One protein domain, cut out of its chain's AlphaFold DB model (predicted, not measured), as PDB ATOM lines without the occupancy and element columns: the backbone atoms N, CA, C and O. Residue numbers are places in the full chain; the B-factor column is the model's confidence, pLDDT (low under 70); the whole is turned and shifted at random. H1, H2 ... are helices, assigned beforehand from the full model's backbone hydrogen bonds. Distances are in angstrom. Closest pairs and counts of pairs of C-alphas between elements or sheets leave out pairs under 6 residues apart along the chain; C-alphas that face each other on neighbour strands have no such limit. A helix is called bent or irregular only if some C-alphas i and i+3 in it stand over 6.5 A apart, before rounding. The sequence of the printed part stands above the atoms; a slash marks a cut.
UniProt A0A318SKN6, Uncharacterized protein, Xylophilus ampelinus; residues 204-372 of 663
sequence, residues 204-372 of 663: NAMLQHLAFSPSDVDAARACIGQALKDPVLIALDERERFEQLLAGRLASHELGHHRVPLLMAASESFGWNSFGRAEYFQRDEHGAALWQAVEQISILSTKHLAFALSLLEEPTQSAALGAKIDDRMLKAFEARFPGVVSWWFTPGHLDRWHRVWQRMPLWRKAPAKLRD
ATOM      1  N   ASN A 204     -36.306  -9.451 -33.865       96.75
ATOM      2  CA  ASN A 204     -36.548 -10.421 -34.930       96.75
ATOM      3  C   ASN A 204     -35.584 -10.220 -36.109       96.75
ATOM      4  O   ASN A 204     -35.047 -11.201 -36.624       96.75
ATOM      5  N   ALA A 205     -35.302  -8.971 -36.493       96.62
ATOM      6  CA  ALA A 205     -34.296  -8.664 -37.508       96.62
ATOM      7  C   ALA A 205     -32.890  -9.115 -37.073       96.62
ATOM      8  O   ALA A 205     -32.180  -9.758 -37.846       96.62
ATOM      9  N   MET A 206     -32.500  -8.854 -35.819       97.38
ATOM     10  CA  MET A 206     -31.223  -9.320 -35.265       97.38
ATOM     11  C   MET A 206     -31.116 -10.851 -35.313       97.38
ATOM     12  O   MET A 206     -30.104 -11.385 -35.766       97.38
ATOM     13  N   LEU A 207     -32.166 -11.561 -34.887       96.44
ATOM     14  CA  LEU A 207     -32.198 -13.024 -34.842       96.44
ATOM     15  C   LEU A 207     -32.175 -13.667 -36.241       96.44
ATOM     16  O   LEU A 207     -31.549 -14.709 -36.420       96.44
ATOM     17  N   GLN A 208     -32.791 -13.035 -37.245       96.25
ATOM     18  CA  GLN A 208     -32.742 -13.486 -38.645       96.25
ATOM     19  C   GLN A 208     -31.346 -13.356 -39.276       96.25
ATOM     20  O   GLN A 208     -31.045 -14.046 -40.250       96.25
ATOM     21  N   HIS A 209     -30.487 -12.497 -38.723       94.38
ATOM     22  CA  HIS A 209     -29.140 -12.226 -39.225       94.38
ATOM     23  C   HIS A 209     -28.021 -12.823 -38.352       94.38
ATOM     24  O   HIS A 209     -26.862 -12.416 -38.469       94.38
ATOM     25  N   LEU A 210     -28.327 -13.808 -37.500       95.12
ATOM     26  CA  LEU A 210     -27.315 -14.531 -36.724       95.12
ATOM     27  C   LEU A 210     -26.443 -15.393 -37.651       95.12
ATOM     28  O   LEU A 210     -26.793 -16.517 -37.996       95.12
ATOM     29  N   ALA A 211     -25.292 -14.854 -38.048       92.44
ATOM     30  CA  ALA A 211     -24.341 -15.503 -38.955       92.44
ATOM     31  C   ALA A 211     -22.972 -15.769 -38.301       92.44
ATOM     32  O   ALA A 211     -21.947 -15.761 -38.981       92.44
ATOM     33  N   PHE A 212     -22.929 -15.971 -36.982       94.19
ATOM     34  CA  PHE A 212     -21.685 -16.217 -36.245       94.19
ATOM     35  C   PHE A 212     -21.610 -17.628 -35.661       94.19
ATOM     36  O   PHE A 212     -22.627 -18.263 -35.386       94.19
ATOM     37  N   SER A 213     -20.385 -18.119 -35.453       92.62
ATOM     38  CA  SER A 213     -20.143 -19.430 -34.841       92.62
ATOM     39  C   SER A 213     -20.670 -19.478 -33.398       92.62
ATOM     40  O   SER A 213     -20.471 -18.512 -32.664       92.62
ATOM     41  N   PRO A 214     -21.252 -20.594 -32.920       91.88
ATOM     42  CA  PRO A 214     -21.659 -20.763 -31.519       91.88
ATOM     43  C   PRO A 214     -20.561 -20.503 -30.473       91.88
ATOM     44  O   PRO A 214     -20.867 -20.243 -29.311       91.88
ATOM     45  N   SER A 215     -19.289 -20.578 -30.870       90.69
ATOM     46  CA  SER A 215     -18.127 -20.296 -30.022       90.69
ATOM     47  C   SER A 215     -17.674 -18.823 -30.045       90.69
ATOM     48  O   SER A 215     -16.844 -18.435 -29.222       90.69
ATOM     49  N   ASP A 216     -18.219 -17.988 -30.938       95.12
ATOM     50  CA  ASP A 216     -17.776 -16.607 -31.170       95.12
ATOM     51  C   ASP A 216     -18.601 -15.583 -30.368       95.12
ATOM     52  O   ASP A 216     -19.579 -14.990 -30.835       95.12
ATOM     53  N   VAL A 217     -18.188 -15.375 -29.116       95.06
ATOM     54  CA  VAL A 217     -18.808 -14.401 -28.203       95.06
ATOM     55  C   VAL A 217     -18.592 -12.957 -28.676       95.06
ATOM     56  O   VAL A 217     -19.441 -12.096 -28.440       95.06
ATOM     57  N   ASP A 218     -17.488 -12.672 -29.370       95.31
ATOM     58  CA  ASP A 218     -17.175 -11.321 -29.841       95.31
ATOM     59  C   ASP A 218     -18.106 -10.912 -30.988       95.31
ATOM     60  O   ASP A 218     -18.622  -9.789 -30.992       95.31
ATOM     61  N   ALA A 219     -18.402 -11.831 -31.909       96.00
ATOM     62  CA  ALA A 219     -19.399 -11.614 -32.951       96.00
ATOM     63  C   ALA A 219     -20.820 -11.478 -32.382       96.00
ATOM     64  O   ALA A 219     -21.571 -10.604 -32.823       96.00
ATOM     65  N   ALA A 220     -21.177 -12.258 -31.355       96.88
ATOM     66  CA  ALA A 220     -22.445 -12.082 -30.643       96.88
ATOM     67  C   ALA A 220     -22.546 -10.693 -29.987       96.88
ATOM     68  O   ALA A 220     -23.578 -10.027 -30.090       96.88
ATOM     69  N   ARG A 221     -21.453 -10.206 -29.382       97.19
ATOM     70  CA  ARG A 221     -21.374  -8.847 -28.823       97.19
ATOM     71  C   ARG A 221     -21.515  -7.778 -29.900       97.19
ATOM     72  O   ARG A 221     -22.235  -6.805 -29.691       97.19
ATOM     73  N   ALA A 222     -20.869  -7.955 -31.050       96.75
ATOM     74  CA  ALA A 222     -21.018  -7.046 -32.182       96.75
ATOM     75  C   ALA A 222     -22.463  -7.027 -32.711       96.75
ATOM     76  O   ALA A 222     -22.973  -5.956 -33.028       96.75
ATOM     77  N   CYS A 223     -23.134  -8.182 -32.741       97.62
ATOM     78  CA  CYS A 223     -24.528  -8.319 -33.159       97.62
ATOM     79  C   CYS A 223     -25.484  -7.547 -32.230       97.62
ATOM     80  O   CYS A 223     -26.212  -6.672 -32.701       97.62
ATOM     81  N   ILE A 224     -25.406  -7.770 -30.911       97.62
ATOM     82  CA  ILE A 224     -26.211  -7.021 -29.924       97.62
ATOM     83  C   ILE A 224     -25.860  -5.531 -29.959       97.62
ATOM     84  O   ILE A 224     -26.744  -4.679 -29.976       97.62
ATOM     85  N   GLY A 225     -24.569  -5.195 -30.027       97.00
ATOM     86  CA  GLY A 225     -24.112  -3.811 -30.112       97.00
ATOM     87  C   GLY A 225     -24.576  -3.091 -31.380       97.00
ATOM     88  O   GLY A 225     -24.724  -1.873 -31.357       97.00
ATOM     89  N   GLN A 226     -24.811  -3.813 -32.478       96.94
ATOM     90  CA  GLN A 226     -25.391  -3.255 -33.695       96.94
ATOM     91  C   GLN A 226     -26.904  -3.060 -33.559       96.94
ATOM     92  O   GLN A 226     -27.392  -2.008 -33.958       96.94
ATOM     93  N   ALA A 227     -27.623  -4.012 -32.953       97.25
ATOM     94  CA  ALA A 227     -29.052  -3.867 -32.668       97.25
ATOM     95  C   ALA A 227     -29.322  -2.664 -31.748       97.25
ATOM     96  O   ALA A 227     -30.189  -1.850 -32.037       97.25
ATOM     97  N   LEU A 228     -28.507  -2.472 -30.706       97.19
ATOM     98  CA  LEU A 228     -28.619  -1.343 -29.771       97.19
ATOM     99  C   LEU A 228     -28.326   0.040 -30.386       97.19
ATOM    100  O   LEU A 228     -28.530   1.047 -29.713       97.19
ATOM    101  N   LYS A 229     -27.832   0.115 -31.630       96.81
ATOM    102  CA  LYS A 229     -27.678   1.381 -32.374       96.81
ATOM    103  C   LYS A 229     -28.919   1.745 -33.186       96.81
ATOM    104  O   LYS A 229     -28.928   2.817 -33.790       96.81
ATOM    105  N   ASP A 230     -29.913   0.862 -33.254       97.25
ATOM    106  CA  ASP A 230     -31.160   1.150 -33.947       97.25
ATOM    107  C   ASP A 230     -31.856   2.360 -33.287       97.25
ATOM    108  O   ASP A 230     -31.978   2.384 -32.056       97.25
ATOM    109  N   PRO A 231     -32.293   3.374 -34.061       96.06
ATOM    110  CA  PRO A 231     -32.963   4.554 -33.523       96.06
ATOM    111  C   PRO A 231     -34.168   4.246 -32.627       96.06
ATOM    112  O   PRO A 231     -34.440   5.012 -31.704       96.06
ATOM    113  N   VAL A 232     -34.863   3.125 -32.857       95.19
ATOM    114  CA  VAL A 232     -35.999   2.677 -32.035       95.19
ATOM    115  C   VAL A 232     -35.573   2.424 -30.587       95.19
ATOM    116  O   VAL A 232     -36.286   2.788 -29.656       95.19
ATOM    117  N   LEU A 233     -34.374   1.873 -30.377       96.00
ATOM    118  CA  LEU A 233     -33.855   1.522 -29.049       96.00
ATOM    119  C   LEU A 233     -33.163   2.696 -28.332       96.00
ATOM    120  O   LEU A 233     -32.554   2.503 -27.277       96.00
ATOM    121  N   ILE A 234     -33.245   3.916 -28.882       92.88
ATOM    122  CA  ILE A 234     -32.832   5.141 -28.175       92.88
ATOM    123  C   ILE A 234     -33.806   5.437 -27.028       92.88
ATOM    124  O   ILE A 234     -33.381   5.908 -25.970       92.88
ATOM    125  N   ALA A 235     -35.098   5.152 -27.221       91.38
ATOM    126  CA  ALA A 235     -36.097   5.273 -26.168       91.38
ATOM    127  C   ALA A 235     -35.840   4.224 -25.074       91.38
ATOM    128  O   ALA A 235     -35.651   3.040 -25.363       91.38
ATOM    129  N   LEU A 236     -35.835   4.663 -23.811       92.81
ATOM    130  CA  LEU A 236     -35.510   3.800 -22.673       92.81
ATOM    131  C   LEU A 236     -36.486   2.621 -22.552       92.81
ATOM    132  O   LEU A 236     -36.039   1.494 -22.358       92.81
ATOM    133  N   ASP A 237     -37.781   2.872 -22.751       93.19
ATOM    134  CA  ASP A 237     -38.838   1.859 -22.641       93.19
ATOM    135  C   ASP A 237     -38.712   0.777 -23.727       93.19
ATOM    136  O   ASP A 237     -38.827  -0.415 -23.445       93.19
ATOM    137  N   GLU A 238     -38.399   1.167 -24.968       95.06
ATOM    138  CA  GLU A 238     -38.173   0.217 -26.067       95.06
ATOM    139  C   GLU A 238     -36.894  -0.593 -25.849       95.06
ATOM    140  O   GLU A 238     -36.852  -1.795 -26.113       95.06
ATOM    141  N   ARG A 239     -35.845   0.027 -25.299       95.75
ATOM    142  CA  ARG A 239     -34.627  -0.693 -24.923       95.75
ATOM    143  C   ARG A 239     -34.877  -1.699 -23.802       95.75
ATOM    144  O   ARG A 239     -34.350  -2.809 -23.864       95.75
ATOM    145  N   GLU A 240     -35.658  -1.328 -22.791       92.81
ATOM    146  CA  GLU A 240     -36.052  -2.245 -21.722       92.81
ATOM    147  C   GLU A 240     -36.889  -3.399 -22.283       92.81
ATOM    148  O   GLU A 240     -36.597  -4.563 -22.011       92.81
ATOM    149  N   ARG A 241     -37.860  -3.109 -23.154       93.31
ATOM    150  CA  ARG A 241     -38.663  -4.134 -23.828       93.31
ATOM    151  C   ARG A 241     -37.809  -5.068 -24.688       93.31
ATOM    152  O   ARG A 241     -38.023  -6.278 -24.668       93.31
ATOM    153  N   PHE A 242     -36.814  -4.544 -25.404       96.38
ATOM    154  CA  PHE A 242     -35.844  -5.350 -26.152       96.38
ATOM    155  C   PHE A 242     -35.069  -6.299 -25.229       96.38
ATOM    156  O   PHE A 242     -34.915  -7.479 -25.547       96.38
ATOM    157  N   GLU A 243     -34.610  -5.799 -24.076       95.06
ATOM    158  CA  GLU A 243     -33.916  -6.593 -23.058       95.06
ATOM    159  C   GLU A 243     -34.799  -7.747 -22.546       95.06
ATOM    160  O   GLU A 243     -34.337  -8.891 -22.513       95.06
ATOM    161  N   GLN A 244     -36.075  -7.483 -22.235       92.12
ATOM    162  CA  GLN A 244     -37.048  -8.502 -21.796       92.12
ATOM    163  C   GLN A 244     -37.300  -9.559 -22.870       92.12
ATOM    164  O   GLN A 244     -37.249 -10.759 -22.594       92.12
ATOM    165  N   LEU A 245     -37.542  -9.129 -24.111       94.31
ATOM    166  CA  LEU A 245     -37.803 -10.041 -25.222       94.31
ATOM    167  C   LEU A 245     -36.586 -10.930 -25.503       94.31
ATOM    168  O   LEU A 245     -36.734 -12.141 -25.680       94.31
ATOM    169  N   LEU A 246     -35.376 -10.363 -25.490       95.81
ATOM    170  CA  LEU A 246     -34.143 -11.129 -25.664       95.81
ATOM    171  C   LEU A 246     -33.937 -12.126 -24.517       95.81
ATOM    172  O   LEU A 246     -33.595 -13.280 -24.774       95.81
ATOM    173  N   ALA A 247     -34.176 -11.715 -23.270       94.25
ATOM    174  CA  ALA A 247     -34.120 -12.600 -22.111       94.25
ATOM    175  C   ALA A 247     -35.098 -13.781 -22.244       94.25
ATOM    176  O   ALA A 247     -34.700 -14.929 -22.038       94.25
ATOM    177  N   GLY A 248     -36.336 -13.527 -22.681       93.31
ATOM    178  CA  GLY A 248     -37.327 -14.569 -22.958       93.31
ATOM    179  C   GLY A 248     -36.867 -15.550 -24.042       93.31
ATOM    180  O   GLY A 248     -36.930 -16.767 -23.853       93.31
ATOM    181  N   ARG A 249     -36.309 -15.046 -25.153       95.31
ATOM    182  CA  ARG A 249     -35.758 -15.901 -26.223       95.31
ATOM    183  C   ARG A 249     -34.548 -16.714 -25.761       95.31
ATOM    184  O   ARG A 249     -34.418 -17.865 -26.167       95.31
ATOM    185  N   LEU A 250     -33.693 -16.161 -24.901       94.75
ATOM    186  CA  LEU A 250     -32.535 -16.862 -24.329       94.75
ATOM    187  C   LEU A 250     -32.923 -17.941 -23.320       94.75
ATOM    188  O   LEU A 250     -32.263 -18.978 -23.253       94.75
ATOM    189  N   ALA A 251     -33.975 -17.701 -22.541       92.38
ATOM    190  CA  ALA A 251     -34.539 -18.694 -21.640       92.38
ATOM    191  C   ALA A 251     -35.217 -19.844 -22.404       92.38
ATOM    192  O   ALA A 251     -35.256 -20.974 -21.916       92.38
ATOM    193  N   SER A 252     -35.719 -19.571 -23.612       90.44
ATOM    194  CA  SER A 252     -36.241 -20.590 -24.518       90.44
ATOM    195  C   SER A 252     -35.122 -21.421 -25.172       90.44
ATOM    196  O   SER A 252     -33.978 -20.987 -25.325       90.44
ATOM    197  N   HIS A 253     -35.457 -22.625 -25.638       87.56
ATOM    198  CA  HIS A 253     -34.536 -23.462 -26.417       87.56
ATOM    199  C   HIS A 253     -34.486 -23.097 -27.919       87.56
ATOM    200  O   HIS A 253     -33.779 -23.763 -28.677       87.56
ATOM    201  N   GLU A 254     -35.202 -22.056 -28.367       91.69
ATOM    202  CA  GLU A 254     -35.371 -21.717 -29.792       91.69
ATOM    203  C   GLU A 254     -34.067 -21.286 -30.475       91.69
ATOM    204  O   GLU A 254     -33.850 -21.581 -31.648       91.69
ATOM    205  N   LEU A 255     -33.163 -20.639 -29.734       93.19
ATOM    206  CA  LEU A 255     -31.887 -20.139 -30.262       93.19
ATOM    207  C   LEU A 255     -30.815 -21.232 -30.420       93.19
ATOM    208  O   LEU A 255     -29.705 -20.956 -30.884       93.19
ATOM    209  N   GLY A 256     -31.117 -22.471 -30.014       92.19
ATOM    210  CA  GLY A 256     -30.227 -23.621 -30.149       92.19
ATOM    211  C   GLY A 256     -28.826 -23.365 -29.584       92.19
ATOM    212  O   GLY A 256     -28.650 -23.099 -28.391       92.19
ATOM    213  N   HIS A 257     -27.818 -23.461 -30.454       90.81
ATOM    214  CA  HIS A 257     -26.408 -23.287 -30.098       90.81
ATOM    215  C   HIS A 257     -25.983 -21.812 -29.944       90.81
ATOM    216  O   HIS A 257     -25.003 -21.542 -29.255       90.81
ATOM    217  N   HIS A 258     -26.735 -20.846 -30.490       94.31
ATOM    218  CA  HIS A 258     -26.409 -19.415 -30.373       94.31
ATOM    219  C   HIS A 258     -26.790 -18.811 -29.018       94.31
ATOM    220  O   HIS A 258     -26.374 -17.696 -28.704       94.31
ATOM    221  N   ARG A 259     -27.553 -19.533 -28.185       94.56
ATOM    222  CA  ARG A 259     -28.044 -18.999 -26.907       94.56
ATOM    223  C   ARG A 259     -26.913 -18.593 -25.962       94.56
ATOM    224  O   ARG A 259     -27.016 -17.587 -25.281       94.56
ATOM    225  N   VAL A 260     -25.844 -19.383 -25.897       94.19
ATOM    226  CA  VAL A 260     -24.761 -19.177 -24.930       94.19
ATOM    227  C   VAL A 260     -23.942 -17.928 -25.259       94.19
ATOM    228  O   VAL A 260     -23.832 -17.067 -24.385       94.19
ATOM    229  N   PRO A 261     -23.389 -17.770 -26.480       95.44
ATOM    230  CA  PRO A 261     -22.645 -16.559 -26.808       95.44
ATOM    231  C   PRO A 261     -23.534 -15.309 -26.737       95.44
ATOM    232  O   PRO A 261     -23.068 -14.273 -26.268       95.44
ATOM    233  N   LEU A 262     -24.823 -15.407 -27.101       96.69
ATOM    234  CA  LEU A 262     -25.777 -14.307 -26.925       96.69
ATOM    235  C   LEU A 262     -26.046 -13.991 -25.452       96.69
ATOM    236  O   LEU A 262     -26.073 -12.818 -25.105       96.69
ATOM    237  N   LEU A 263     -26.191 -14.991 -24.576       95.69
ATOM    238  CA  LEU A 263     -26.346 -14.772 -23.134       95.69
ATOM    239  C   LEU A 263     -25.134 -14.044 -22.556       95.69
ATOM    240  O   LEU A 263     -25.289 -13.093 -21.797       95.69
ATOM    241  N   MET A 264     -23.925 -14.469 -22.919       95.00
ATOM    242  CA  MET A 264     -22.700 -13.819 -22.454       95.00
ATOM    243  C   MET A 264     -22.612 -12.373 -22.951       95.00
ATOM    244  O   MET A 264     -22.383 -11.458 -22.159       95.00
ATOM    245  N   ALA A 265     -22.864 -12.153 -24.242       96.31
ATOM    246  CA  ALA A 265     -22.868 -10.824 -24.841       96.31
ATOM    247  C   ALA A 265     -23.959  -9.912 -24.244       96.31
ATOM    248  O   ALA A 265     -23.704  -8.731 -23.985       96.31
ATOM    249  N   ALA A 266     -25.153 -10.448 -23.982       96.38
ATOM    250  CA  ALA A 266     -26.261  -9.738 -23.352       96.38
ATOM    251  C   ALA A 266     -25.943  -9.407 -21.890       96.38
ATOM    252  O   ALA A 266     -26.082  -8.259 -21.476       96.38
ATOM    253  N   SER A 267     -25.415 -10.370 -21.129       94.69
ATOM    254  CA  SER A 267     -25.029 -10.160 -19.734       94.69
ATOM    255  C   SER A 267     -24.008  -9.036 -19.579       94.69
ATOM    256  O   SER A 267     -24.069  -8.299 -18.598       94.69
ATOM    257  N   GLU A 268     -23.076  -8.893 -20.521       94.25
ATOM    258  CA  GLU A 268     -22.123  -7.781 -20.539       94.25
ATOM    259  C   GLU A 268     -22.772  -6.461 -20.977       94.25
ATOM    260  O   GLU A 268     -22.532  -5.426 -20.357       94.25
ATOM    261  N   SER A 269     -23.602  -6.488 -22.024       95.44
ATOM    262  CA  SER A 269     -24.206  -5.281 -22.617       95.44
ATOM    263  C   SER A 269     -25.267  -4.638 -21.720       95.44
ATOM    264  O   SER A 269     -25.389  -3.413 -21.684       95.44
ATOM    265  N   PHE A 270     -26.022  -5.456 -20.986       94.75
ATOM    266  CA  PHE A 270     -27.097  -5.031 -20.087       94.75
ATOM    267  C   PHE A 270     -26.698  -5.095 -18.606       94.75
ATOM    268  O   PHE A 270     -27.482  -4.708 -17.737       94.75
ATOM    269  N   GLY A 271     -25.492  -5.576 -18.293       92.69
ATOM    270  CA  GLY A 271     -25.009  -5.689 -16.919       92.69
ATOM    271  C   GLY A 271     -25.818  -6.671 -16.070       92.69
ATOM    272  O   GLY A 271     -26.025  -6.416 -14.886       92.69
ATOM    273  N   TRP A 272     -26.287  -7.789 -16.639       92.88
ATOM    274  CA  TRP A 272     -27.051  -8.807 -15.892       92.88
ATOM    275  C   TRP A 272     -26.246  -9.443 -14.762       92.88
ATOM    276  O   TRP A 272     -26.812  -9.911 -13.789       92.88
ATOM    277  N   ASN A 273     -24.920  -9.399 -14.838       87.25
ATOM    278  CA  ASN A 273     -24.033  -9.842 -13.765       87.25
ATOM    279  C   ASN A 273     -23.929  -8.854 -12.584       87.25
ATOM    280  O   ASN A 273     -23.245  -9.149 -11.605       87.25
ATOM    281  N   SER A 274     -24.551  -7.674 -12.670       85.81
ATOM    282  CA  SER A 274     -24.488  -6.658 -11.617       85.81
ATOM    283  C   SER A 274     -25.514  -6.943 -10.518       85.81
ATOM    284  O   SER A 274     -26.675  -7.262 -10.790       85.81
ATOM    285  N   PHE A 275     -25.092  -6.805  -9.259       71.44
ATOM    286  CA  PHE A 275     -25.965  -6.952  -8.091       71.44
ATOM    287  C   PHE A 275     -27.184  -6.016  -8.208       71.44
ATOM    288  O   PHE A 275     -27.024  -4.823  -8.449       71.44
ATOM    289  N   GLY A 276     -28.395  -6.565  -8.050       76.75
ATOM    290  CA  GLY A 276     -29.670  -5.829  -8.125       76.75
ATOM    291  C   GLY A 276     -30.536  -6.150  -9.349       76.75
ATOM    292  O   GLY A 276     -31.747  -5.979  -9.293       76.75
ATOM    293  N   ARG A 277     -29.966  -6.709 -10.427       80.88
ATOM    294  CA  ARG A 277     -30.746  -7.160 -11.602       80.88
ATOM    295  C   ARG A 277     -31.439  -8.516 -11.399       80.88
ATOM    296  O   ARG A 277     -32.254  -8.900 -12.224       80.88
ATOM    297  N   ALA A 278     -31.160  -9.235 -10.311       78.81
ATOM    298  CA  ALA A 278     -31.780 -10.534 -10.034       78.81
ATOM    299  C   ALA A 278     -33.312 -10.439  -9.900       78.81
ATOM    300  O   ALA A 278     -34.027 -11.287 -10.423       78.81
ATOM    301  N   GLU A 279     -33.817  -9.382  -9.253       83.12
ATOM    302  CA  GLU A 279     -35.260  -9.162  -9.058       83.12
ATOM    303  C   GLU A 279     -36.006  -8.962 -10.382       83.12
ATOM    304  O   GLU A 279     -37.164  -9.356 -10.508       83.12
ATOM    305  N   TYR A 280     -35.324  -8.403 -11.384       81.00
ATOM    306  CA  TYR A 280     -35.871  -8.202 -12.723       81.00
ATOM    307  C   TYR A 280     -36.246  -9.533 -13.386       81.00
ATOM    308  O   TYR A 280     -37.324  -9.665 -13.954       81.00
ATOM    309  N   PHE A 281     -35.386 -10.544 -13.244       80.88
ATOM    310  CA  PHE A 281     -35.597 -11.869 -13.826       80.88
ATOM    311  C   PHE A 281     -36.494 -12.780 -12.986       80.88
ATOM    312  O   PHE A 281     -37.000 -13.773 -13.492       80.88
ATOM    313  N   GLN A 282     -36.715 -12.473 -11.709       80.19
ATOM    314  CA  GLN A 282     -37.520 -13.329 -10.832       80.19
ATOM    315  C   GLN A 282     -39.033 -13.192 -11.043       80.19
ATOM    316  O   GLN A 282     -39.784 -14.004 -10.507       80.19
ATOM    317  N   ARG A 283     -39.497 -12.193 -11.805       82.44
ATOM    318  CA  ARG A 283     -40.934 -11.997 -12.061       82.44
ATOM    319  C   ARG A 283     -41.539 -13.070 -12.967       82.44
ATOM    320  O   ARG A 283     -42.710 -13.390 -12.792       82.44
ATOM    321  N   ASP A 284     -40.728 -13.663 -13.843       80.62
ATOM    322  CA  ASP A 284     -41.167 -14.657 -14.821       80.62
ATOM    323  C   ASP A 284     -40.427 -15.990 -14.628       80.62
ATOM    324  O   ASP A 284     -39.222 -16.021 -14.367       80.62
ATOM    325  N   GLU A 285     -41.124 -17.116 -14.823       80.38
ATOM    326  CA  GLU A 285     -40.556 -18.474 -14.700       80.38
ATOM    327  C   GLU A 285     -39.307 -18.661 -15.584       80.38
ATOM    328  O   GLU A 285     -38.300 -19.242 -15.173       80.38
ATOM    329  N   HIS A 286     -39.338 -18.081 -16.785       81.75
ATOM    330  CA  HIS A 286     -38.226 -18.080 -17.732       81.75
ATOM    331  C   HIS A 286     -37.011 -17.280 -17.242       81.75
ATOM    332  O   HIS A 286     -35.868 -17.668 -17.497       81.75
ATOM    333  N   GLY A 287     -37.236 -16.189 -16.511       85.75
ATOM    334  CA  GLY A 287     -36.155 -15.363 -15.993       85.75
ATOM    335  C   GLY A 287     -35.404 -16.043 -14.844       85.75
ATOM    336  O   GLY A 287     -34.181 -15.933 -14.782       85.75
ATOM    337  N   ALA A 288     -36.070 -16.847 -14.008       86.94
ATOM    338  CA  ALA A 288     -35.396 -17.620 -12.961       86.94
ATOM    339  C   ALA A 288     -34.361 -18.608 -13.539       86.94
ATOM    340  O   ALA A 288     -33.224 -18.673 -13.062       86.94
ATOM    341  N   ALA A 289     -34.718 -19.329 -14.608       86.62
ATOM    342  CA  ALA A 289     -33.802 -20.237 -15.302       86.62
ATOM    343  C   ALA A 289     -32.634 -19.487 -15.966       86.62
ATOM    344  O   ALA A 289     -31.485 -19.932 -15.902       86.62
ATOM    345  N   LEU A 290     -32.912 -18.327 -16.572       90.56
ATOM    346  CA  LEU A 290     -31.890 -17.465 -17.163       90.56
ATOM    347  C   LEU A 290     -30.915 -16.937 -16.104       90.56
ATOM    348  O   LEU A 290     -29.704 -16.979 -16.308       90.56
ATOM    349  N   TRP A 291     -31.431 -16.482 -14.963       91.06
ATOM    350  CA  TRP A 291     -30.624 -15.996 -13.849       91.06
ATOM    351  C   TRP A 291     -29.696 -17.090 -13.319       91.06
ATOM    352  O   TRP A 291     -28.494 -16.865 -13.174       91.06
ATOM    353  N   GLN A 292     -30.227 -18.298 -13.117       89.50
ATOM    354  CA  GLN A 292     -29.426 -19.450 -12.710       89.50
ATOM    355  C   GLN A 292     -28.319 -19.755 -13.731       89.50
ATOM    356  O   GLN A 292     -27.196 -20.089 -13.344       89.50
ATOM    357  N   ALA A 293     -28.595 -19.606 -15.031       90.00
ATOM    358  CA  ALA A 293     -27.578 -19.751 -16.065       90.00
ATOM    359  C   ALA A 293     -26.495 -18.664 -15.955       90.00
ATOM    360  O   ALA A 293     -25.314 -19.004 -15.929       90.00
ATOM    361  N   VAL A 294     -26.859 -17.382 -15.826       92.00
ATOM    362  CA  VAL A 294     -25.898 -16.270 -15.653       92.00
ATOM    363  C   VAL A 294     -25.008 -16.492 -14.429       92.00
ATOM    364  O   VAL A 294     -23.784 -16.367 -14.519       92.00
ATOM    365  N   GLU A 295     -25.598 -16.886 -13.300       90.81
ATOM    366  CA  GLU A 295     -24.863 -17.169 -12.068       90.81
ATOM    367  C   GLU A 295     -23.872 -18.322 -12.266       90.81
ATOM    368  O   GLU A 295     -22.688 -18.182 -11.952       90.81
ATOM    369  N   GLN A 296     -24.297 -19.438 -12.862       90.00
ATOM    370  CA  GLN A 296     -23.392 -20.567 -13.085       90.00
ATOM    371  C   GLN A 296     -22.261 -20.237 -14.059       90.00
ATOM    372  O   GLN A 296     -21.135 -20.686 -13.846       90.00
ATOM    373  N   ILE A 297     -22.516 -19.409 -15.076       90.69
ATOM    374  CA  ILE A 297     -21.478 -18.923 -15.993       90.69
ATOM    375  C   ILE A 297     -20.448 -18.081 -15.246       90.69
ATOM    376  O   ILE A 297     -19.252 -18.242 -15.482       90.69
ATOM    377  N   SER A 298     -20.887 -17.240 -14.309       89.50
ATOM    378  CA  SER A 298     -19.987 -16.408 -13.503       89.50
ATOM    379  C   SER A 298     -19.049 -17.223 -12.599       89.50
ATOM    380  O   SER A 298     -17.952 -16.771 -12.272       89.50
ATOM    381  N   ILE A 299     -19.447 -18.450 -12.241       90.62
ATOM    382  CA  ILE A 299     -18.659 -19.380 -11.421       90.62
ATOM    383  C   ILE A 299     -17.629 -20.149 -12.272       90.62
ATOM    384  O   ILE A 299     -16.642 -20.679 -11.743       90.62
ATOM    385  N   LEU A 300     -17.817 -20.231 -13.594       92.50
ATOM    386  CA  LEU A 300     -16.881 -20.933 -14.468       92.50
ATOM    387  C   LEU A 300     -15.545 -20.186 -14.540       92.50
ATOM    388  O   LEU A 300     -15.457 -19.029 -14.941       92.50
ATOM    389  N   SER A 301     -14.458 -20.896 -14.224       93.69
ATOM    390  CA  SER A 301     -13.110 -20.400 -14.519       93.69
ATOM    391  C   SER A 301     -12.953 -20.135 -16.021       93.69
ATOM    392  O   SER A 301     -13.544 -20.845 -16.836       93.69
ATOM    393  N   THR A 302     -12.076 -19.207 -16.414       91.62
ATOM    394  CA  THR A 302     -11.803 -18.902 -17.834       91.62
ATOM    395  C   THR A 302     -11.450 -20.150 -18.651       91.62
ATOM    396  O   THR A 302     -11.834 -20.265 -19.811       91.62
ATOM    397  N   LYS A 303     -10.767 -21.130 -18.038       91.94
ATOM    398  CA  LYS A 303     -10.434 -22.411 -18.680       91.94
ATOM    399  C   LYS A 303     -11.666 -23.295 -18.887       91.94
ATOM    400  O   LYS A 303     -11.814 -23.875 -19.957       91.94
ATOM    401  N   HIS A 304     -12.544 -23.397 -17.885       93.62
ATOM    402  CA  HIS A 304     -13.791 -24.161 -18.004       93.62
ATOM    403  C   HIS A 304     -14.758 -23.511 -18.989       93.62
ATOM    404  O   HIS A 304     -15.422 -24.222 -19.730       93.62
ATOM    405  N   LEU A 305     -14.792 -22.180 -19.027       93.44
ATOM    406  CA  LEU A 305     -15.600 -21.421 -19.967       93.44
ATOM    407  C   LEU A 305     -15.128 -21.632 -21.408       93.44
ATOM    408  O   LEU A 305     -15.929 -21.992 -22.260       93.44
ATOM    409  N   ALA A 306     -13.822 -21.502 -21.669       91.69
ATOM    410  CA  ALA A 306     -13.254 -21.783 -22.990       91.69
ATOM    411  C   ALA A 306     -13.515 -23.236 -23.430       91.69
ATOM    412  O   ALA A 306     -13.883 -23.482 -24.575       91.69
ATOM    413  N   PHE A 307     -13.382 -24.193 -22.506       94.06
ATOM    414  CA  PHE A 307     -13.726 -25.592 -22.758       94.06
ATOM    415  C   PHE A 307     -15.216 -25.763 -23.089       94.06
ATOM    416  O   PHE A 307     -15.550 -26.366 -24.103       94.06
ATOM    417  N   ALA A 308     -16.116 -25.184 -22.294       93.81
ATOM    418  CA  ALA A 308     -17.555 -25.267 -22.514       93.81
ATOM    419  C   ALA A 308     -17.986 -24.621 -23.843       93.81
ATOM    420  O   ALA A 308     -18.806 -25.192 -24.554       93.81
ATOM    421  N   LEU A 309     -17.394 -23.481 -24.213       93.50
ATOM    422  CA  LEU A 309     -17.633 -22.827 -25.504       93.50
ATOM    423  C   LEU A 309     -17.149 -23.690 -26.674       93.50
ATOM    424  O   LEU A 309     -17.853 -23.808 -27.671       93.50
ATOM    425  N   SER A 310     -15.997 -24.354 -26.541       93.94
ATOM    426  CA  SER A 310     -15.510 -25.281 -27.573       93.94
ATOM    427  C   SER A 310     -16.423 -26.495 -27.764       93.94
ATOM    428  O   SER A 310     -16.510 -27.039 -28.861       93.94
ATOM    429  N   LEU A 311     -17.149 -26.893 -26.713       95.00
ATOM    430  CA  LEU A 311     -18.140 -27.958 -26.802       95.00
ATOM    431  C   LEU A 311     -19.406 -27.527 -27.545       95.00
ATOM    432  O   LEU A 311     -20.154 -28.407 -27.925       95.00
ATOM    433  N   LEU A 312     -19.673 -26.234 -27.766       94.06
ATOM    434  CA  LEU A 312     -20.855 -25.792 -28.523       94.06
ATOM    435  C   LEU A 312     -20.722 -26.008 -30.033       94.06
ATOM    436  O   LEU A 312     -21.730 -25.973 -30.740       94.06
ATOM    437  N   GLU A 313     -19.499 -26.207 -30.523       93.88
ATOM    438  CA  GLU A 313     -19.243 -26.503 -31.929       93.88
ATOM    439  C   GLU A 313     -19.775 -27.886 -32.319       93.88
ATOM    440  O   GLU A 313     -20.082 -28.742 -31.480       93.88
ATOM    441  N   GLU A 314     -19.888 -28.132 -33.625       94.38
ATOM    442  CA  GLU A 314     -20.275 -29.454 -34.091       94.38
ATOM    443  C   GLU A 314     -19.238 -30.501 -33.652       94.38
ATOM    444  O   GLU A 314     -18.033 -30.323 -33.880       94.38
ATOM    445  N   PRO A 315     -19.684 -31.621 -33.050       95.12
ATOM    446  CA  PRO A 315     -18.795 -32.642 -32.527       95.12
ATOM    447  C   PRO A 315     -18.122 -33.363 -33.699       95.12
ATOM    448  O   PRO A 315     -18.630 -34.336 -34.257       95.12
ATOM    449  N   THR A 316     -16.954 -32.862 -34.081       95.38
ATOM    450  CA  THR A 316     -16.101 -33.397 -35.143       95.38
ATOM    451  C   THR A 316     -14.762 -33.833 -34.559       95.38
ATOM    452  O   THR A 316     -14.337 -33.382 -33.494       95.38
ATOM    453  N   GLN A 317     -14.057 -34.736 -35.246       92.88
ATOM    454  CA  GLN A 317     -12.739 -35.183 -34.777       92.88
ATOM    455  C   GLN A 317     -11.716 -34.038 -34.746       92.88
ATOM    456  O   GLN A 317     -10.860 -34.009 -33.867       92.88
ATOM    457  N   SER A 318     -11.793 -33.103 -35.696       91.56
ATOM    458  CA  SER A 318     -10.936 -31.914 -35.739       91.56
ATOM    459  C   SER A 318     -11.221 -30.973 -34.574       91.56
ATOM    460  O   SER A 318     -10.271 -30.569 -33.905       91.56
ATOM    461  N   ALA A 319     -12.496 -30.694 -34.279       91.88
ATOM    462  CA  ALA A 319     -12.879 -29.861 -33.140       91.88
ATOM    463  C   ALA A 319     -12.439 -30.500 -31.811       91.88
ATOM    464  O   ALA A 319     -11.819 -29.837 -30.985       91.88
ATOM    465  N   ALA A 320     -12.623 -31.818 -31.652       91.69
ATOM    466  CA  ALA A 320     -12.174 -32.552 -30.465       91.69
ATOM    467  C   ALA A 320     -10.666 -32.419 -30.204       91.69
ATOM    468  O   ALA A 320     -10.236 -32.228 -29.065       91.69
ATOM    469  N   LEU A 321      -9.862 -32.501 -31.268       89.25
ATOM    470  CA  LEU A 321      -8.411 -32.352 -31.185       89.25
ATOM    471  C   LEU A 321      -7.990 -30.901 -30.930       89.25
ATOM    472  O   LEU A 321      -7.085 -30.676 -30.126       89.25
ATOM    473  N   GLY A 322      -8.636 -29.932 -31.587       88.81
ATOM    474  CA  GLY A 322      -8.367 -28.502 -31.398       88.81
ATOM    475  C   GLY A 322      -8.663 -28.046 -29.969       88.81
ATOM    476  O   GLY A 322      -7.837 -27.383 -29.342       88.81
ATOM    477  N   ALA A 323      -9.785 -28.506 -29.420       87.31
ATOM    478  CA  ALA A 323     -10.215 -28.227 -28.055       87.31
ATOM    479  C   ALA A 323      -9.492 -29.069 -26.985       87.31
ATOM    480  O   ALA A 323      -9.686 -28.840 -25.790       87.31
ATOM    481  N   LYS A 324      -8.646 -30.034 -27.388       90.06
ATOM    482  CA  LYS A 324      -7.945 -30.975 -26.490       90.06
ATOM    483  C   LYS A 324      -8.903 -31.681 -25.519       90.06
ATOM    484  O   LYS A 324      -8.576 -31.877 -24.349       90.06
ATOM    485  N   ILE A 325     -10.090 -32.040 -26.002       89.50
ATOM    486  CA  ILE A 325     -11.125 -32.693 -25.194       89.50
ATOM    487  C   ILE A 325     -10.665 -34.113 -24.860       89.50
ATOM    488  O   ILE A 325     -10.228 -34.818 -25.755       89.50
ATOM    489  N   ASP A 326     -10.780 -34.535 -23.601       89.00
ATOM    490  CA  ASP A 326     -10.590 -35.923 -23.145       89.00
ATOM    491  C   ASP A 326     -11.900 -36.430 -22.517       89.00
ATOM    492  O   ASP A 326     -12.638 -35.650 -21.913       89.00
ATOM    493  N   ASP A 327     -12.184 -37.734 -22.604       91.06
ATOM    494  CA  ASP A 327     -13.367 -38.372 -21.999       91.06
ATOM    495  C   ASP A 327     -13.460 -38.075 -20.502       91.06
ATOM    496  O   ASP A 327     -14.539 -37.811 -19.973       91.06
ATOM    497  N   ARG A 328     -12.308 -38.080 -19.819       91.38
ATOM    498  CA  ARG A 328     -12.235 -37.775 -18.390       91.38
ATOM    499  C   ARG A 328     -12.619 -36.327 -18.108       91.38
ATOM    500  O   ARG A 328     -13.324 -36.078 -17.134       91.38
ATOM    501  N   MET A 329     -12.167 -35.390 -18.941       92.25
ATOM    502  CA  MET A 329     -12.531 -33.977 -18.813       92.25
ATOM    503  C   MET A 329     -14.015 -33.767 -19.092       92.25
ATOM    504  O   MET A 329     -14.661 -33.039 -18.347       92.25
ATOM    505  N   LEU A 330     -14.561 -34.441 -20.108       94.88
ATOM    506  CA  LEU A 330     -15.972 -34.349 -20.471       94.88
ATOM    507  C   LEU A 330     -16.875 -34.857 -19.333       94.88
ATOM    508  O   LEU A 330     -17.742 -34.118 -18.875       94.88
ATOM    509  N   LYS A 331     -16.584 -36.044 -18.777       95.12
ATOM    510  CA  LYS A 331     -17.298 -36.596 -17.606       95.12
ATOM    511  C   LYS A 331     -17.149 -35.731 -16.360       95.12
ATOM    512  O   LYS A 331     -18.103 -35.548 -15.612       95.12
ATOM    513  N   ALA A 332     -15.945 -35.214 -16.108       94.19
ATOM    514  CA  ALA A 332     -15.703 -34.341 -14.966       94.19
ATOM    515  C   ALA A 332     -16.475 -33.022 -15.098       94.19
ATOM    516  O   ALA A 332     -17.015 -32.541 -14.107       94.19
ATOM    517  N   PHE A 333     -16.549 -32.459 -16.307       94.50
ATOM    518  CA  PHE A 333     -17.327 -31.258 -16.587       94.50
ATOM    519  C   PHE A 333     -18.826 -31.509 -16.394       94.50
ATOM    520  O   PHE A 333     -19.476 -30.739 -15.690       94.50
ATOM    521  N   GLU A 334     -19.346 -32.619 -16.925       95.56
ATOM    522  CA  GLU A 334     -20.746 -33.020 -16.765       95.56
ATOM    523  C   GLU A 334     -21.136 -33.197 -15.292       95.56
ATOM    524  O   GLU A 334     -22.112 -32.612 -14.825       95.56
ATOM    525  N   ALA A 335     -20.319 -33.927 -14.531       95.00
ATOM    526  CA  ALA A 335     -20.553 -34.152 -13.109       95.00
ATOM    527  C   ALA A 335     -20.424 -32.870 -12.271       95.00
ATOM    528  O   ALA A 335     -21.090 -32.726 -11.244       95.00
ATOM    529  N   ARG A 336     -19.544 -31.944 -12.670       94.38
ATOM    530  CA  ARG A 336     -19.271 -30.719 -11.909       94.38
ATOM    531  C   ARG A 336     -20.299 -29.621 -12.166       94.38
ATOM    532  O   ARG A 336     -20.560 -28.845 -11.248       94.38
ATOM    533  N   PHE A 337     -20.854 -29.547 -13.373       93.69
ATOM    534  CA  PHE A 337     -21.726 -28.453 -13.801       93.69
ATOM    535  C   PHE A 337     -23.029 -28.954 -14.452       93.69
ATOM    536  O   PHE A 337     -23.322 -28.586 -15.591       93.69
ATOM    537  N   PRO A 338     -23.850 -29.762 -13.752       92.88
ATOM    538  CA  PRO A 338     -25.047 -30.359 -14.344       92.88
ATOM    539  C   PRO A 338     -26.063 -29.313 -14.833       92.88
ATOM    540  O   PRO A 338     -26.653 -29.498 -15.893       92.88
ATOM    541  N   GLY A 339     -26.220 -28.190 -14.116       89.44
ATOM    542  CA  GLY A 339     -27.124 -27.099 -14.513       89.44
ATOM    543  C   GLY A 339     -26.673 -26.381 -15.789       89.44
ATOM    544  O   GLY A 339     -27.468 -26.197 -16.712       89.44
ATOM    545  N   VAL A 340     -25.376 -26.057 -15.883       90.44
ATOM    546  CA  VAL A 340     -24.757 -25.514 -17.101       90.44
ATOM    547  C   VAL A 340     -24.999 -26.480 -18.244       90.44
ATOM    548  O   VAL A 340     -25.432 -26.062 -19.305       90.44
ATOM    549  N   VAL A 341     -24.772 -27.774 -18.030       93.12
ATOM    550  CA  VAL A 341     -24.889 -28.782 -19.083       93.12
ATOM    551  C   VAL A 341     -26.314 -28.889 -19.613       93.12
ATOM    552  O   VAL A 341     -26.505 -28.838 -20.829       93.12
ATOM    553  N   SER A 342     -27.307 -28.987 -18.723       91.75
ATOM    554  CA  SER A 342     -28.716 -29.075 -19.116       91.75
ATOM    555  C   SER A 342     -29.205 -27.816 -19.822       91.75
ATOM    556  O   SER A 342     -30.031 -27.896 -20.729       91.75
ATOM    557  N   TRP A 343     -28.696 -26.650 -19.417       91.25
ATOM    558  CA  TRP A 343     -29.111 -25.389 -20.013       91.25
ATOM    559  C   TRP A 343     -28.370 -25.101 -21.317       91.25
ATOM    560  O   TRP A 343     -28.998 -24.713 -22.287       91.25
ATOM    561  N   TRP A 344     -27.055 -25.307 -21.391       92.19
ATOM    562  CA  TRP A 344     -26.220 -24.946 -22.542       92.19
ATOM    563  C   TRP A 344     -26.432 -25.879 -23.730       92.19
ATOM    564  O   TRP A 344     -26.580 -25.432 -24.873       92.19
ATOM    565  N   PHE A 345     -26.460 -27.181 -23.470       93.00
ATOM    566  CA  PHE A 345     -26.430 -28.187 -24.518       93.00
ATOM    567  C   PHE A 345     -27.822 -28.748 -24.789       93.00
ATOM    568  O   PHE A 345     -28.655 -28.880 -23.899       93.00
ATOM    569  N   THR A 346     -28.089 -29.084 -26.051       91.69
ATOM    570  CA  THR A 346     -29.288 -29.854 -26.390       91.69
ATOM    571  C   THR A 346     -29.151 -31.287 -25.860       91.69
ATOM    572  O   THR A 346     -28.032 -31.816 -25.826       91.69
ATOM    573  N   PRO A 347     -30.254 -31.952 -25.463       92.50
ATOM    574  CA  PRO A 347     -30.205 -33.343 -25.026       92.50
ATOM    575  C   PRO A 347     -29.456 -34.233 -26.032       92.50
ATOM    576  O   PRO A 347     -29.665 -34.156 -27.245       92.50
ATOM    577  N   GLY A 348     -28.521 -35.046 -25.535       94.00
ATOM    578  CA  GLY A 348     -27.687 -35.934 -26.349       94.00
ATOM    579  C   GLY A 348     -26.535 -35.263 -27.109       94.00
ATOM    580  O   GLY A 348     -25.851 -35.929 -27.894       94.00
ATOM    581  N   HIS A 349     -26.295 -33.962 -26.924       94.75
ATOM    582  CA  HIS A 349     -25.152 -33.277 -27.532       94.75
ATOM    583  C   HIS A 349     -23.812 -33.746 -26.939       94.75
ATOM    584  O   HIS A 349     -22.912 -34.112 -27.696       94.75
ATOM    585  N   LEU A 350     -23.691 -33.844 -25.609       95.44
ATOM    586  CA  LEU A 350     -22.482 -34.392 -24.975       95.44
ATOM    587  C   LEU A 350     -22.264 -35.875 -25.318       95.44
ATOM    588  O   LEU A 350     -21.130 -36.294 -25.538       95.44
ATOM    589  N   ASP A 351     -23.332 -36.654 -25.507       95.81
ATOM    590  CA  ASP A 351     -23.204 -38.038 -25.978       95.81
ATOM    591  C   ASP A 351     -22.584 -38.122 -27.382       95.81
ATOM    592  O   ASP A 351     -21.850 -39.065 -27.691       95.81
ATOM    593  N   ARG A 352     -22.862 -37.144 -28.261       96.50
ATOM    594  CA  ARG A 352     -22.199 -37.061 -29.573       96.50
ATOM    595  C   ARG A 352     -20.704 -36.806 -29.406       96.50
ATOM    596  O   ARG A 352     -19.919 -37.481 -30.072       96.50
ATOM    597  N   TRP A 353     -20.311 -35.923 -28.487       96.38
ATOM    598  CA  TRP A 353     -18.905 -35.702 -28.137       96.38
ATOM    599  C   TRP A 353     -18.234 -36.967 -27.593       96.38
ATOM    600  O   TRP A 353     -17.173 -37.350 -28.095       96.38
ATOM    601  N   HIS A 354     -18.879 -37.689 -26.670       95.75
ATOM    602  CA  HIS A 354     -18.388 -38.983 -26.186       95.75
ATOM    603  C   HIS A 354     -18.193 -39.985 -27.326       95.75
ATOM    604  O   HIS A 354     -17.148 -40.630 -27.410       95.75
ATOM    605  N   ARG A 355     -19.150 -40.097 -28.259       96.38
ATOM    606  CA  ARG A 355     -19.031 -40.999 -29.419       96.38
ATOM    607  C   ARG A 355     -17.884 -40.617 -30.351       96.38
ATOM    608  O   ARG A 355     -17.168 -41.498 -30.828       96.38
ATOM    609  N   VAL A 356     -17.700 -39.327 -30.622       95.75
ATOM    610  CA  VAL A 356     -16.602 -38.826 -31.464       95.75
ATOM    611  C   VAL A 356     -15.258 -39.124 -30.815       95.75
ATOM    612  O   VAL A 356     -14.364 -39.643 -31.487       95.75
ATOM    613  N   TRP A 357     -15.142 -38.902 -29.504       92.88
ATOM    614  CA  TRP A 357     -13.951 -39.268 -28.750       92.88
ATOM    615  C   TRP A 357     -13.700 -40.778 -28.772       92.88
ATOM    616  O   TRP A 357     -12.607 -41.223 -29.119       92.88
ATOM    617  N   GLN A 358     -14.715 -41.600 -28.496       93.31
ATOM    618  CA  GLN A 358     -14.595 -43.061 -28.494       93.31
ATOM    619  C   GLN A 358     -14.171 -43.629 -29.853       93.31
ATOM    620  O   GLN A 358     -13.382 -44.574 -29.882       93.31
ATOM    621  N   ARG A 359     -14.601 -43.028 -30.966       95.06
ATOM    622  CA  ARG A 359     -14.198 -43.440 -32.321       95.06
ATOM    623  C   ARG A 359     -12.788 -42.998 -32.718       95.06
ATOM    624  O   ARG A 359     -12.295 -43.457 -33.746       95.06
ATOM    625  N   MET A 360     -12.119 -42.136 -31.947       91.94
ATOM    626  CA  MET A 360     -10.762 -41.722 -32.300       91.94
ATOM    627  C   MET A 360      -9.748 -42.873 -32.163       91.94
ATOM    628  O   MET A 360      -9.808 -43.641 -31.192       91.94
ATOM    629  N   PRO A 361      -8.784 -42.986 -33.099       92.25
ATOM    630  CA  PRO A 361      -7.696 -43.951 -32.994       92.25
ATOM    631  C   PRO A 361      -6.910 -43.780 -31.689       92.25
ATOM    632  O   PRO A 361      -6.663 -42.652 -31.261       92.25
ATOM    633  N   LEU A 362      -6.451 -44.882 -31.084       86.44
ATOM    634  CA  LEU A 362      -5.696 -44.859 -29.819       86.44
ATOM    635  C   LEU A 362      -4.467 -43.937 -29.871       86.44
ATOM    636  O   LEU A 362      -4.198 -43.217 -28.916       86.44
ATOM    637  N   TRP A 363      -3.775 -43.880 -31.011       81.88
ATOM    638  CA  TRP A 363      -2.620 -42.998 -31.201       81.88
ATOM    639  C   TRP A 363      -2.971 -41.500 -31.171       81.88
ATOM    640  O   TRP A 363      -2.103 -40.681 -30.887       81.88
ATOM    641  N   ARG A 364      -4.234 -41.127 -31.438       82.94
ATOM    642  CA  ARG A 364      -4.737 -39.749 -31.288       82.94
ATOM    643  C   ARG A 364      -5.258 -39.452 -29.883       82.94
ATOM    644  O   ARG A 364      -5.256 -38.291 -29.493       82.94
ATOM    645  N   LYS A 365      -5.684 -40.485 -29.149       80.50
ATOM    646  CA  LYS A 365      -6.107 -40.403 -27.740       80.50
ATOM    647  C   LYS A 365      -4.934 -40.361 -26.767       80.50
ATOM    648  O   LYS A 365      -5.120 -39.978 -25.616       80.50
ATOM    649  N   ALA A 366      -3.746 -40.790 -27.199       75.00
ATOM    650  CA  ALA A 366      -2.551 -40.718 -26.374       75.00
ATOM    651  C   ALA A 366      -2.354 -39.266 -25.894       75.00
ATOM    652  O   ALA A 366      -2.449 -38.345 -26.713       75.00
ATOM    653  N   PRO A 367      -2.116 -39.040 -24.586       69.12
ATOM    654  CA  PRO A 367      -1.976 -37.701 -24.031       69.12
ATOM    655  C   PRO A 367      -0.940 -36.920 -24.832       69.12
ATOM    656  O   PRO A 367       0.084 -37.480 -25.214       69.12
ATOM    657  N   ALA A 368      -1.186 -35.630 -25.063       64.56
ATOM    658  CA  ALA A 368      -0.341 -34.783 -25.911       64.56
ATOM    659  C   ALA A 368       1.165 -34.875 -25.578       64.56
ATOM    660  O   ALA A 368       1.987 -34.744 -26.478       64.56
ATOM    661  N   LYS A 369       1.516 -35.195 -24.323       58.50
ATOM    662  CA  LYS A 369       2.890 -35.499 -23.896       58.50
ATOM    663  C   LYS A 369       3.532 -36.638 -24.700       58.50
ATOM    664  O   LYS A 369       4.641 -36.478 -25.167       58.50
ATOM    665  N   LEU A 370       2.834 -37.740 -24.980       59.28
ATOM    666  CA  LEU A 370       3.342 -38.851 -25.808       59.28
ATOM    667  C   LEU A 370       3.555 -38.486 -27.290       59.28
ATOM    668  O   LEU A 370       4.154 -39.260 -28.035       59.28
ATOM    669  N   ARG A 371       3.040 -37.333 -27.725       58.34
ATOM    670  CA  ARG A 371       3.169 -36.823 -29.094       58.34
ATOM    671  C   ARG A 371       4.364 -35.884 -29.259       58.34
ATOM    672  O   ARG A 371       4.739 -35.593 -30.392       58.34
ATOM    673  N   ASP A 372       4.941 -35.440 -28.147       63.56
ATOM    674  CA  ASP A 372       6.167 -34.660 -28.126       63.56
ATOM    675  C   ASP A 372       7.349 -35.569 -28.523       63.56
ATOM    676  O   ASP A 372       7.515 -36.638 -27.910       63.56
TER     677      ASP A 372
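AT A GLANCE: This is residues 204 to 372 of the 663 residues of an uncharacterized protein of Xylophilus ampelinus (UniProt A0A318SKN6). A long body of short helices that mostly cross one another: in one half H2 packs across H5, while H4 and H7 meet at their ends in a corner on the other side of H5. H8 to H12 make the other half, with H11 joining it to H5 and H7, and the short H13 and H14, which touch no helix, form a tail at the far end. The printed part has 169 residues with fourteen named helices, H1 to H14 in chain order, and no named strand: the class is all helix. It is compact, with a radius of gyration of the C-alphas of 17.8 A, and its outline is a rod of 59 by 29 by 26 A.

IN THESE COORDINATES: Start with the longest helix by residues, H4, residues 236 to 251: find C-alpha 236 at (-35.510, 3.800, -22.673), from which it runs 22.5 A to C-alpha 251 at (-34.539, -18.694, -21.640). Before it you will find H1, residues 204 to 208, H2, residues 217 to 227 and 15.4 A long, and H3, residues 231 to 234. After it come H5, residues 256 to 269, 20.7 A, then H6, residues 278 to 281, and H7, residues 285 to 299, 22.2 A. H5 is irregular, but only just: C-alphas 257 and 260 are 6.8 A apart. Read on to H8, residues 302 to 310, 12.2 A; H9, residues 317 to 322; H10, residues 327 to 336, 14.0 A; H11, residues 338 to 344; and H12, residues 349 to 358, 14.4 A. Last come H13, residues 362 to 365, and H14, residues 368 to 371, which ends at C-alpha 371, (3.169, -36.823, -29.094).

HOW THE PARTS SIT: From H4, look first at its residues 247 to 251, which touch residues 286 to 290 of H7; the closest C-alphas, of Ala 251 and Leu 290, are 5.3 A apart and the lines are about perpendicular at 81 degrees. H4 and H5 are a helical hairpin that only just touches, with 3 pairs of C-alphas within 8 A, the closest those of Leu 250 and Arg 259 at 5.6 A. H3 and H4 touch only at the corner, C-alphas 233 and 239 being 4.7 A apart. H5 and H7 are the hubs, each touching four helices. On H5, find C-alpha 261 just 4.6 A from C-alpha 217, its closest in H2; these two helices touch at a steep tilt of 69 degrees, only just short of perpendicular, and run the same way. H1 only just touches H2, Met 206 to Ala 227, C-alphas 6.4 A apart. H6 touches H7, with C-alphas 281 and 287 closest at 4.1 A. H7 touches H11, C-alphas 293 and 340 being closest at 6.5 A. H8 touches no helix but is near H10. H12 touches H10 at a shallow tilt of 26 degrees, opposite ways, C-alphas 327 and 354 closest at 6.6 A, and it touches H9, C-alphas 317 and 356 closest at 6.3 A. Every O i to N i+4 pair is within hydrogen-bond range in H1, H2, H4, H8, H9, H10, H11 and H12; the figures are 8 of 10 in H5 and 10 of 11 in H7, while H3, H6, H13 and H14 are too short for such a pair.

THE WHOLE: The two C-alphas farthest apart, those of Ala 235 and Leu 370, are 59.2 A from each other. The printed part has no cut, and no link is long. The mean pLDDT of the printed part is 91.0; look to residues 367 to 372 for the values under 70.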